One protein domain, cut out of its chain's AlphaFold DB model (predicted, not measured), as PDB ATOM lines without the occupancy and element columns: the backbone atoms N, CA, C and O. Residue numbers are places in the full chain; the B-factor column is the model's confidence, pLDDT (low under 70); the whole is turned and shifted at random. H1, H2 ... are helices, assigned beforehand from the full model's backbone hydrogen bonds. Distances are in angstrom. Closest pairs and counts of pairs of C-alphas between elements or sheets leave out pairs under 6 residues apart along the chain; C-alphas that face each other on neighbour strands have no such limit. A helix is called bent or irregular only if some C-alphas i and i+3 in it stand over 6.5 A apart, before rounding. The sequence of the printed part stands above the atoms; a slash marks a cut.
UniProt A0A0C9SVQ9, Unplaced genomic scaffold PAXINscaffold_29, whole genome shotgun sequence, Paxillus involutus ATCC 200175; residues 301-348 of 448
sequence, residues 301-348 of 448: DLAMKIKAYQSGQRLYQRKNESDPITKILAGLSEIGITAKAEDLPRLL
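This is residues 301 to 348 of the 448 residues of an uncharacterized protein of Paxillus involutus ATCC 200175 (UniProt A0A0C9SVQ9). Two short helices, H1 and H3, lie side by side and run opposite ways, and the longest helix, H2, runs crosswise to both, with its first turn near the pair. A wide loop, residues 311 to 323, swings out between H1 and H2, and a shorter turn at the other end of H2 leads back to H3; these two links hold the two C-alphas farthest apart, and the contacts between the helices are few. The printed part has 48 residues with three named helices, in the order H1, H2, H3, and no named strand; the class is all helix. It is only just compact, close to loose, with a radius of gyration of the C-alphas of 11.1 A, and the C-alphas span 30 by 22 by 16 A.

H1 is residues 301 to 310, 14.2 A from first to last C-alpha, and begins with C-alpha 301 at (-19.475, -4.586, 91.120). Residues 311 to 323 follow with no named element. H2 is residues 324 to 334, 15.3 A long, with C-alpha 324 at (-22.824, -9.077, 79.614). H3 is residues 341 to 347, 11.2 A long, and ends with C-alpha 347 at (-25.479, 5.186, 82.265). H3 is irregular, but only just: C-alphas 342 and 345 are 6.9 A apart.

H1 and H3 touch, and their closest C-alphas are those of Ile 306 and Ala 341, 6.2 A apart. Their lines stand at a shallow tilt of 25 degrees, and they run opposite ways. H2 and H3 are close but not clearly touching, with the closest C-alphas those of Ile 325 and Ala 341, 6.8 A apart. Their lines are about perpendicular, at 77 degrees. H1 and H2 are also close but not clearly touching, with the closest C-alphas those of Tyr 309 and Ile 325, 7.5 A apart. Their lines are about perpendicular, at 78 degrees. In H1 and H2 every O i to N i+4 pair is within hydrogen-bond range; in H3 it is 0 of 3, while 3 of 4 O i to N i+3 pairs are within range.

The two C-alphas farthest apart are those of Gln 317 and Gly 336, at 30.1 A. The first and last printed C-alphas, those of Asp 301 and Leu 348, are 12.6 A apart. The printed part has no cut. The link from H1 to H2, 13 residues, is long, and the link from H2 to H3, 6 residues, is short. The mean pLDDT of the printed part of this model is 77.8, and residue 301 and residues 312 to 322 are under 70.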
ATOM      1  N   ASP A 301     -19.231  -3.387  91.925       69.00
ATOM      2  CA  ASP A 301     -19.475  -4.586  91.120       69.00
ATOM      3  C   ASP A 301     -19.398  -4.295  89.608       69.00
ATOM      4  O   ASP A 301     -18.777  -5.059  88.876       69.00
ATOM      5  N   LEU A 302     -19.912  -3.155  89.129       73.75
ATOM      6  CA  LEU A 302     -19.745  -2.731  87.730       73.75
ATOM      7  C   LEU A 302     -18.282  -2.403  87.408       73.75
ATOM      8  O   LEU A 302     -17.761  -2.892  86.409       73.75
ATOM      9  N   ALA A 303     -17.599  -1.635  88.262       72.12
ATOM     10  CA  ALA A 303     -16.178  -1.333  88.075       72.12
ATOM     11  C   ALA A 303     -15.310  -2.608  88.087       72.12
ATOM     12  O   ALA A 303     -14.407  -2.752  87.262       72.12
ATOM     13  N   MET A 304     -15.615  -3.572  88.968       73.44
ATOM     14  CA  MET A 304     -14.962  -4.888  88.978       73.44
ATOM     15  C   MET A 304     -15.254  -5.692  87.705       73.44
ATOM     16  O   MET A 304     -14.332  -6.288  87.152       73.44
ATOM     17  N   LYS A 305     -16.497  -5.686  87.202       77.56
ATOM     18  CA  LYS A 305     -16.872  -6.363  85.948       77.56
ATOM     19  C   LYS A 305     -16.178  -5.763  84.727       77.56
ATOM     20  O   LYS A 305     -15.686  -6.522  83.900       77.56
ATOM     21  N   ILE A 306     -16.076  -4.435  84.642       78.69
ATOM     22  CA  ILE A 306     -15.331  -3.745  83.573       78.69
ATOM     23  C   ILE A 306     -13.853  -4.148  83.618       78.69
ATOM     24  O   ILE A 306     -13.288  -4.545  82.601       78.69
ATOM     25  N   LYS A 307     -13.243  -4.154  84.809       75.81
ATOM     26  CA  LYS A 307     -11.842  -4.566  84.984       75.81
ATOM     27  C   LYS A 307     -11.608  -6.038  84.616       75.81
ATOM     28  O   LYS A 307     -10.610  -6.376  83.974       75.81
ATOM     29  N   ALA A 308     -12.517  -6.929  85.005       77.31
ATOM     30  CA  ALA A 308     -12.446  -8.342  84.640       77.31
ATOM     31  C   ALA A 308     -12.572  -8.545  83.122       77.31
ATOM     32  O   ALA A 308     -11.804  -9.306  82.537       77.31
ATOM     33  N   TYR A 309     -13.466  -7.793  82.476       78.44
ATOM     34  CA  TYR A 309     -13.623  -7.786  81.026       78.44
ATOM     35  C   TYR A 309     -12.344  -7.335  80.300       78.44
ATOM     36  O   TYR A 309     -11.856  -8.048  79.426       78.44
ATOM     37  N   GLN A 310     -11.744  -6.213  80.712       77.06
ATOM     38  CA  GLN A 310     -10.504  -5.685  80.118       77.06
ATOM     39  C   GLN A 310      -9.307  -6.630  80.289       77.06
ATOM     40  O   GLN A 310      -8.481  -6.765  79.393       77.06
ATOM     41  N   SER A 311      -9.209  -7.305  81.437       74.81
ATOM     42  CA  SER A 311      -8.130  -8.263  81.727       74.81
ATOM     43  C   SER A 311      -8.318  -9.634  81.062       74.81
ATOM     44  O   SER A 311      -7.513 -10.540  81.278       74.81
ATOM     45  N   GLY A 312      -9.390  -9.823  80.281       68.88
ATOM     46  CA  GLY A 312      -9.734 -11.114  79.681       68.88
ATOM     47  C   GLY A 312     -10.149 -12.179  80.706       68.88
ATOM     48  O   GLY A 312     -10.318 -13.350  80.351       68.88
ATOM     49  N   GLN A 313     -10.333 -11.802  81.977       61.66
ATOM     50  CA  GLN A 313     -10.819 -12.689  83.026       61.66
ATOM     51  C   GLN A 313     -12.324 -12.902  82.857       61.66
ATOM     52  O   GLN A 313     -13.155 -12.078  83.236       61.66
ATOM     53  N   ARG A 314     -12.699 -14.064  82.315       58.34
ATOM     54  CA  ARG A 314     -14.102 -14.486  82.241       58.34
ATOM     55  C   ARG A 314     -14.638 -14.794  83.640       58.34
ATOM     56  O   ARG A 314     -14.463 -15.904  84.137       58.34
ATOM     57  N   LEU A 315     -15.347 -13.840  84.245       54.94
ATOM     58  CA  LEU A 315     -16.103 -14.058  85.489       54.94
ATOM     59  C   LEU A 315     -17.261 -15.060  85.306       54.94
ATOM     60  O   LEU A 315     -17.717 -15.666  86.273       54.94
ATOM     61  N   TYR A 316     -17.710 -15.281  84.066       55.09
ATOM     62  CA  TYR A 316     -18.778 -16.218  83.728       55.09
ATOM     63  C   TYR A 316     -18.210 -17.504  83.096       55.09
ATOM     64  O   TYR A 316     -17.843 -17.538  81.924       55.09
ATOM     65  N   GLN A 317     -18.173 -18.600  83.866       50.47
ATOM     66  CA  GLN A 317     -17.807 -19.954  83.403       50.47
ATOM     67  C   GLN A 317     -19.003 -20.758  82.842       50.47
ATOM     68  O   GLN A 317     -19.023 -21.989  82.896       50.47
ATOM     69  N   ARG A 318     -20.030 -20.102  82.286       54.06
ATOM     70  CA  ARG A 318     -21.126 -20.815  81.607       54.06
ATOM     71  C   ARG A 318     -20.789 -20.968  80.129       54.06
ATOM     72  O   ARG A 318     -20.679 -19.981  79.415       54.06
ATOM     73  N   LYS A 319     -20.632 -22.217  79.675       53.44
ATOM     74  CA  LYS A 319     -20.049 -22.598  78.370       53.44
ATOM     75  C   LYS A 319     -20.635 -21.921  77.114       53.44
ATOM     76  O   LYS A 319     -19.971 -21.998  76.093       53.44
ATOM     77  N   ASN A 320     -21.790 -21.250  77.173       55.81
ATOM     78  CA  ASN A 320     -22.498 -20.724  75.996       55.81
ATOM     79  C   ASN A 320     -23.072 -19.292  76.144       55.81
ATOM     80  O   ASN A 320     -23.853 -18.876  75.294       55.81
ATOM     81  N   GLU A 321     -22.742 -18.524  77.189       60.94
ATOM     82  CA  GLU A 321     -23.267 -17.153  77.347       60.94
ATOM     83  C   GLU A 321     -22.184 -16.109  77.033       60.94
ATOM     84  O   GLU A 321     -21.129 -16.097  77.661       60.94
ATOM     85  N   SER A 322     -22.450 -15.237  76.048       65.19
ATOM     86  CA  SER A 322     -21.611 -14.058  75.772       65.19
ATOM     87  C   SER A 322     -21.580 -13.132  76.993       65.19
ATOM     88  O   SER A 322     -22.596 -13.000  77.689       65.19
ATOM     89  N   ASP A 323     -20.420 -12.521  77.241       79.69
ATOM     90  CA  ASP A 323     -20.189 -11.625  78.371       79.69
ATOM     91  C   ASP A 323     -21.227 -10.482  78.378       79.69
ATOM     92  O   ASP A 323     -21.533  -9.926  77.315       79.69
ATOM     93  N   PRO A 324     -21.819 -10.133  79.539       83.56
ATOM     94  CA  PRO A 324     -22.824  -9.077  79.614       83.56
ATOM     95  C   PRO A 324     -22.359  -7.735  79.036       83.56
ATOM     96  O   PRO A 324     -23.163  -7.062  78.398       83.56
ATOM     97  N   ILE A 325     -21.080  -7.367  79.197       85.69
ATOM     98  CA  ILE A 325     -20.526  -6.129  78.632       85.69
ATOM     99  C   ILE A 325     -20.509  -6.221  77.108       85.69
ATOM    100  O   ILE A 325     -21.006  -5.316  76.445       85.69
ATOM    101  N   THR A 326     -20.053  -7.340  76.535       87.12
ATOM    102  CA  THR A 326     -20.084  -7.549  75.076       87.12
ATOM    103  C   THR A 326     -21.500  -7.439  74.510       87.12
ATOM    104  O   THR A 326     -21.691  -6.835  73.459       87.12
ATOM    105  N   LYS A 327     -22.506  -7.982  75.208       89.12
ATOM    106  CA  LYS A 327     -23.913  -7.868  74.785       89.12
ATOM    107  C   LYS A 327     -24.412  -6.425  74.805       89.12
ATOM    108  O   LYS A 327     -25.100  -6.016  73.877       89.12
ATOM    109  N   ILE A 328     -24.073  -5.664  75.846       89.62
ATOM    110  CA  ILE A 328     -24.468  -4.255  75.963       89.62
ATOM    111  C   ILE A 328     -23.814  -3.427  74.855       89.62
ATOM    112  O   ILE A 328     -24.508  -2.682  74.174       89.62
ATOM    113  N   LEU A 329     -22.506  -3.592  74.633       89.62
ATOM    114  CA  LEU A 329     -21.781  -2.868  73.587       89.62
ATOM    115  C   LEU A 329     -22.306  -3.208  72.184       89.62
ATOM    116  O   LEU A 329     -22.458  -2.312  71.360       89.62
ATOM    117  N   ALA A 330     -22.654  -4.475  71.929       88.94
ATOM    118  CA  ALA A 330     -23.303  -4.876  70.681       88.94
ATOM    119  C   ALA A 330     -24.668  -4.191  70.504       88.94
ATOM    120  O   ALA A 330     -24.928  -3.625  69.449       88.94
ATOM    121  N   GLY A 331     -25.503  -4.168  71.549       93.00
ATOM    122  CA  GLY A 331     -26.801  -3.490  71.508       93.00
ATOM    123  C   GLY A 331     -26.696  -1.975  71.306       93.00
ATOM    124  O   GLY A 331     -27.487  -1.403  70.564       93.00
ATOM    125  N   LEU A 332     -25.699  -1.319  71.913       91.50
ATOM    126  CA  LEU A 332     -25.408   0.098  71.656       91.50
ATOM    127  C   LEU A 332     -24.982   0.314  70.199       91.50
ATOM    128  O   LEU A 332     -25.489   1.218  69.536       91.50
ATOM    129  N   SER A 333     -24.132  -0.564  69.665       91.88
ATOM    130  CA  SER A 333     -23.710  -0.502  68.267       91.88
ATOM    131  C   SER A 333     -24.867  -0.730  67.286       91.88
ATOM    132  O   SER A 333     -24.882  -0.097  66.234       91.88
ATOM    133  N   GLU A 334     -25.838  -1.594  67.609       94.06
ATOM    134  CA  GLU A 334     -27.025  -1.852  66.772       94.06
ATOM    135  C   GLU A 334     -27.887  -0.599  66.565       94.06
ATOM    136  O   GLU A 334     -28.509  -0.445  65.515       94.06
ATOM    137  N   ILE A 335     -27.894   0.317  67.536       94.19
ATOM    138  CA  ILE A 335     -28.602   1.603  67.450       94.19
ATOM    139  C   ILE A 335     -27.692   2.762  67.018       94.19
ATOM    140  O   ILE A 335     -28.093   3.921  67.097       94.19
ATOM    141  N   GLY A 336     -26.474   2.462  66.552       90.06
ATOM    142  CA  GLY A 336     -25.521   3.451  66.045       90.06
ATOM    143  C   GLY A 336     -24.744   4.211  67.123       90.06
ATOM    144  O   GLY A 336     -24.188   5.265  66.833       90.06
ATOM    145  N   ILE A 337     -24.695   3.703  68.359       91.19
ATOM    146  CA  ILE A 337     -23.917   4.294  69.454       91.19
ATOM    147  C   ILE A 337     -22.599   3.533  69.609       91.19
ATOM    148  O   ILE A 337     -22.570   2.380  70.045       91.19
ATOM    149  N   THR A 338     -21.489   4.205  69.309       89.12
ATOM    150  CA  THR A 338     -20.143   3.697  69.593       89.12
ATOM    151  C   THR A 338     -19.786   4.003  71.044       89.12
ATOM    152  O   THR A 338     -19.703   5.166  71.429       89.12
ATOM    153  N   ALA A 339     -19.567   2.967  71.849       86.62
ATOM    154  CA  ALA A 339     -19.163   3.098  73.246       86.62
ATOM    155  C   ALA A 339     -18.104   2.053  73.596       86.62
ATOM    156  O   ALA A 339     -18.078   0.960  73.022       86.62
ATOM    157  N   LYS A 340     -17.248   2.376  74.563       87.69
ATOM    158  CA  LYS A 340     -16.305   1.437  75.171       87.69
ATOM    159  C   LYS A 340     -16.819   0.980  76.538       87.69
ATOM    160  O   LYS A 340     -17.769   1.538  77.091       87.69
ATOM    161  N   ALA A 341     -16.209  -0.061  77.106       84.62
ATOM    162  CA  ALA A 341     -16.625  -0.585  78.411       84.62
ATOM    163  C   ALA A 341     -16.489   0.473  79.526       84.62
ATOM    164  O   ALA A 341     -17.273   0.485  80.474       84.62
ATOM    165  N   GLU A 342     -15.528   1.387  79.379       84.31
ATOM    166  CA  GLU A 342     -15.243   2.490  80.296       84.31
ATOM    167  C   GLU A 342     -16.325   3.581  80.277       84.31
ATOM    168  O   GLU A 342     -16.404   4.364  81.222       84.31
ATOM    169  N   ASP A 343     -17.186   3.610  79.253       83.94
ATOM    170  CA  ASP A 343     -18.277   4.583  79.129       83.94
ATOM    171  C   ASP A 343     -19.554   4.132  79.857       83.94
ATOM    172  O   ASP A 343     -20.407   4.955  80.186       83.94
ATOM    173  N   LEU A 344     -19.689   2.836  80.172       84.94
ATOM    174  CA  LEU A 344     -20.879   2.275  80.827       84.94
ATOM    175  C   LEU A 344     -21.242   2.925  82.175       84.94
ATOM    176  O   LEU A 344     -22.437   3.092  82.430       84.94
ATOM    177  N   PRO A 345     -20.291   3.348  83.038       84.81
ATOM    178  CA  PRO A 345     -20.618   4.090  84.254       84.81
ATOM    179  C   PRO A 345     -21.375   5.404  84.013       84.81
ATOM    180  O   PRO A 345     -21.994   5.921  84.937       84.81
ATOM    181  N   ARG A 346     -21.365   5.955  82.792       80.94
ATOM    182  CA  ARG A 346     -22.150   7.153  82.451       80.94
ATOM    183  C   ARG A 346     -23.657   6.882  82.389       80.94
ATOM    184  O   ARG A 346     -24.427   7.831  82.460       80.94
ATOM    185  N   LEU A 347     -24.072   5.615  82.291       82.31
ATOM    186  CA  LEU A 347     -25.479   5.186  82.265       82.31
ATOM    187  C   LEU A 347     -26.090   5.008  83.666       82.31
ATOM    188  O   LEU A 347     -27.256   4.631  83.790       82.31
ATOM    189  N   LEU A 348     -25.298   5.218  84.719       79.31
ATOM    190  CA  LEU A 348     -25.758   5.152  86.101       79.31
ATOM    191  C   LEU A 348     -26.768   6.277  86.413       79.31
ATOM    192  O   LEU A 348     -26.742   7.324  85.756       79.31
TER     193      LEU A 348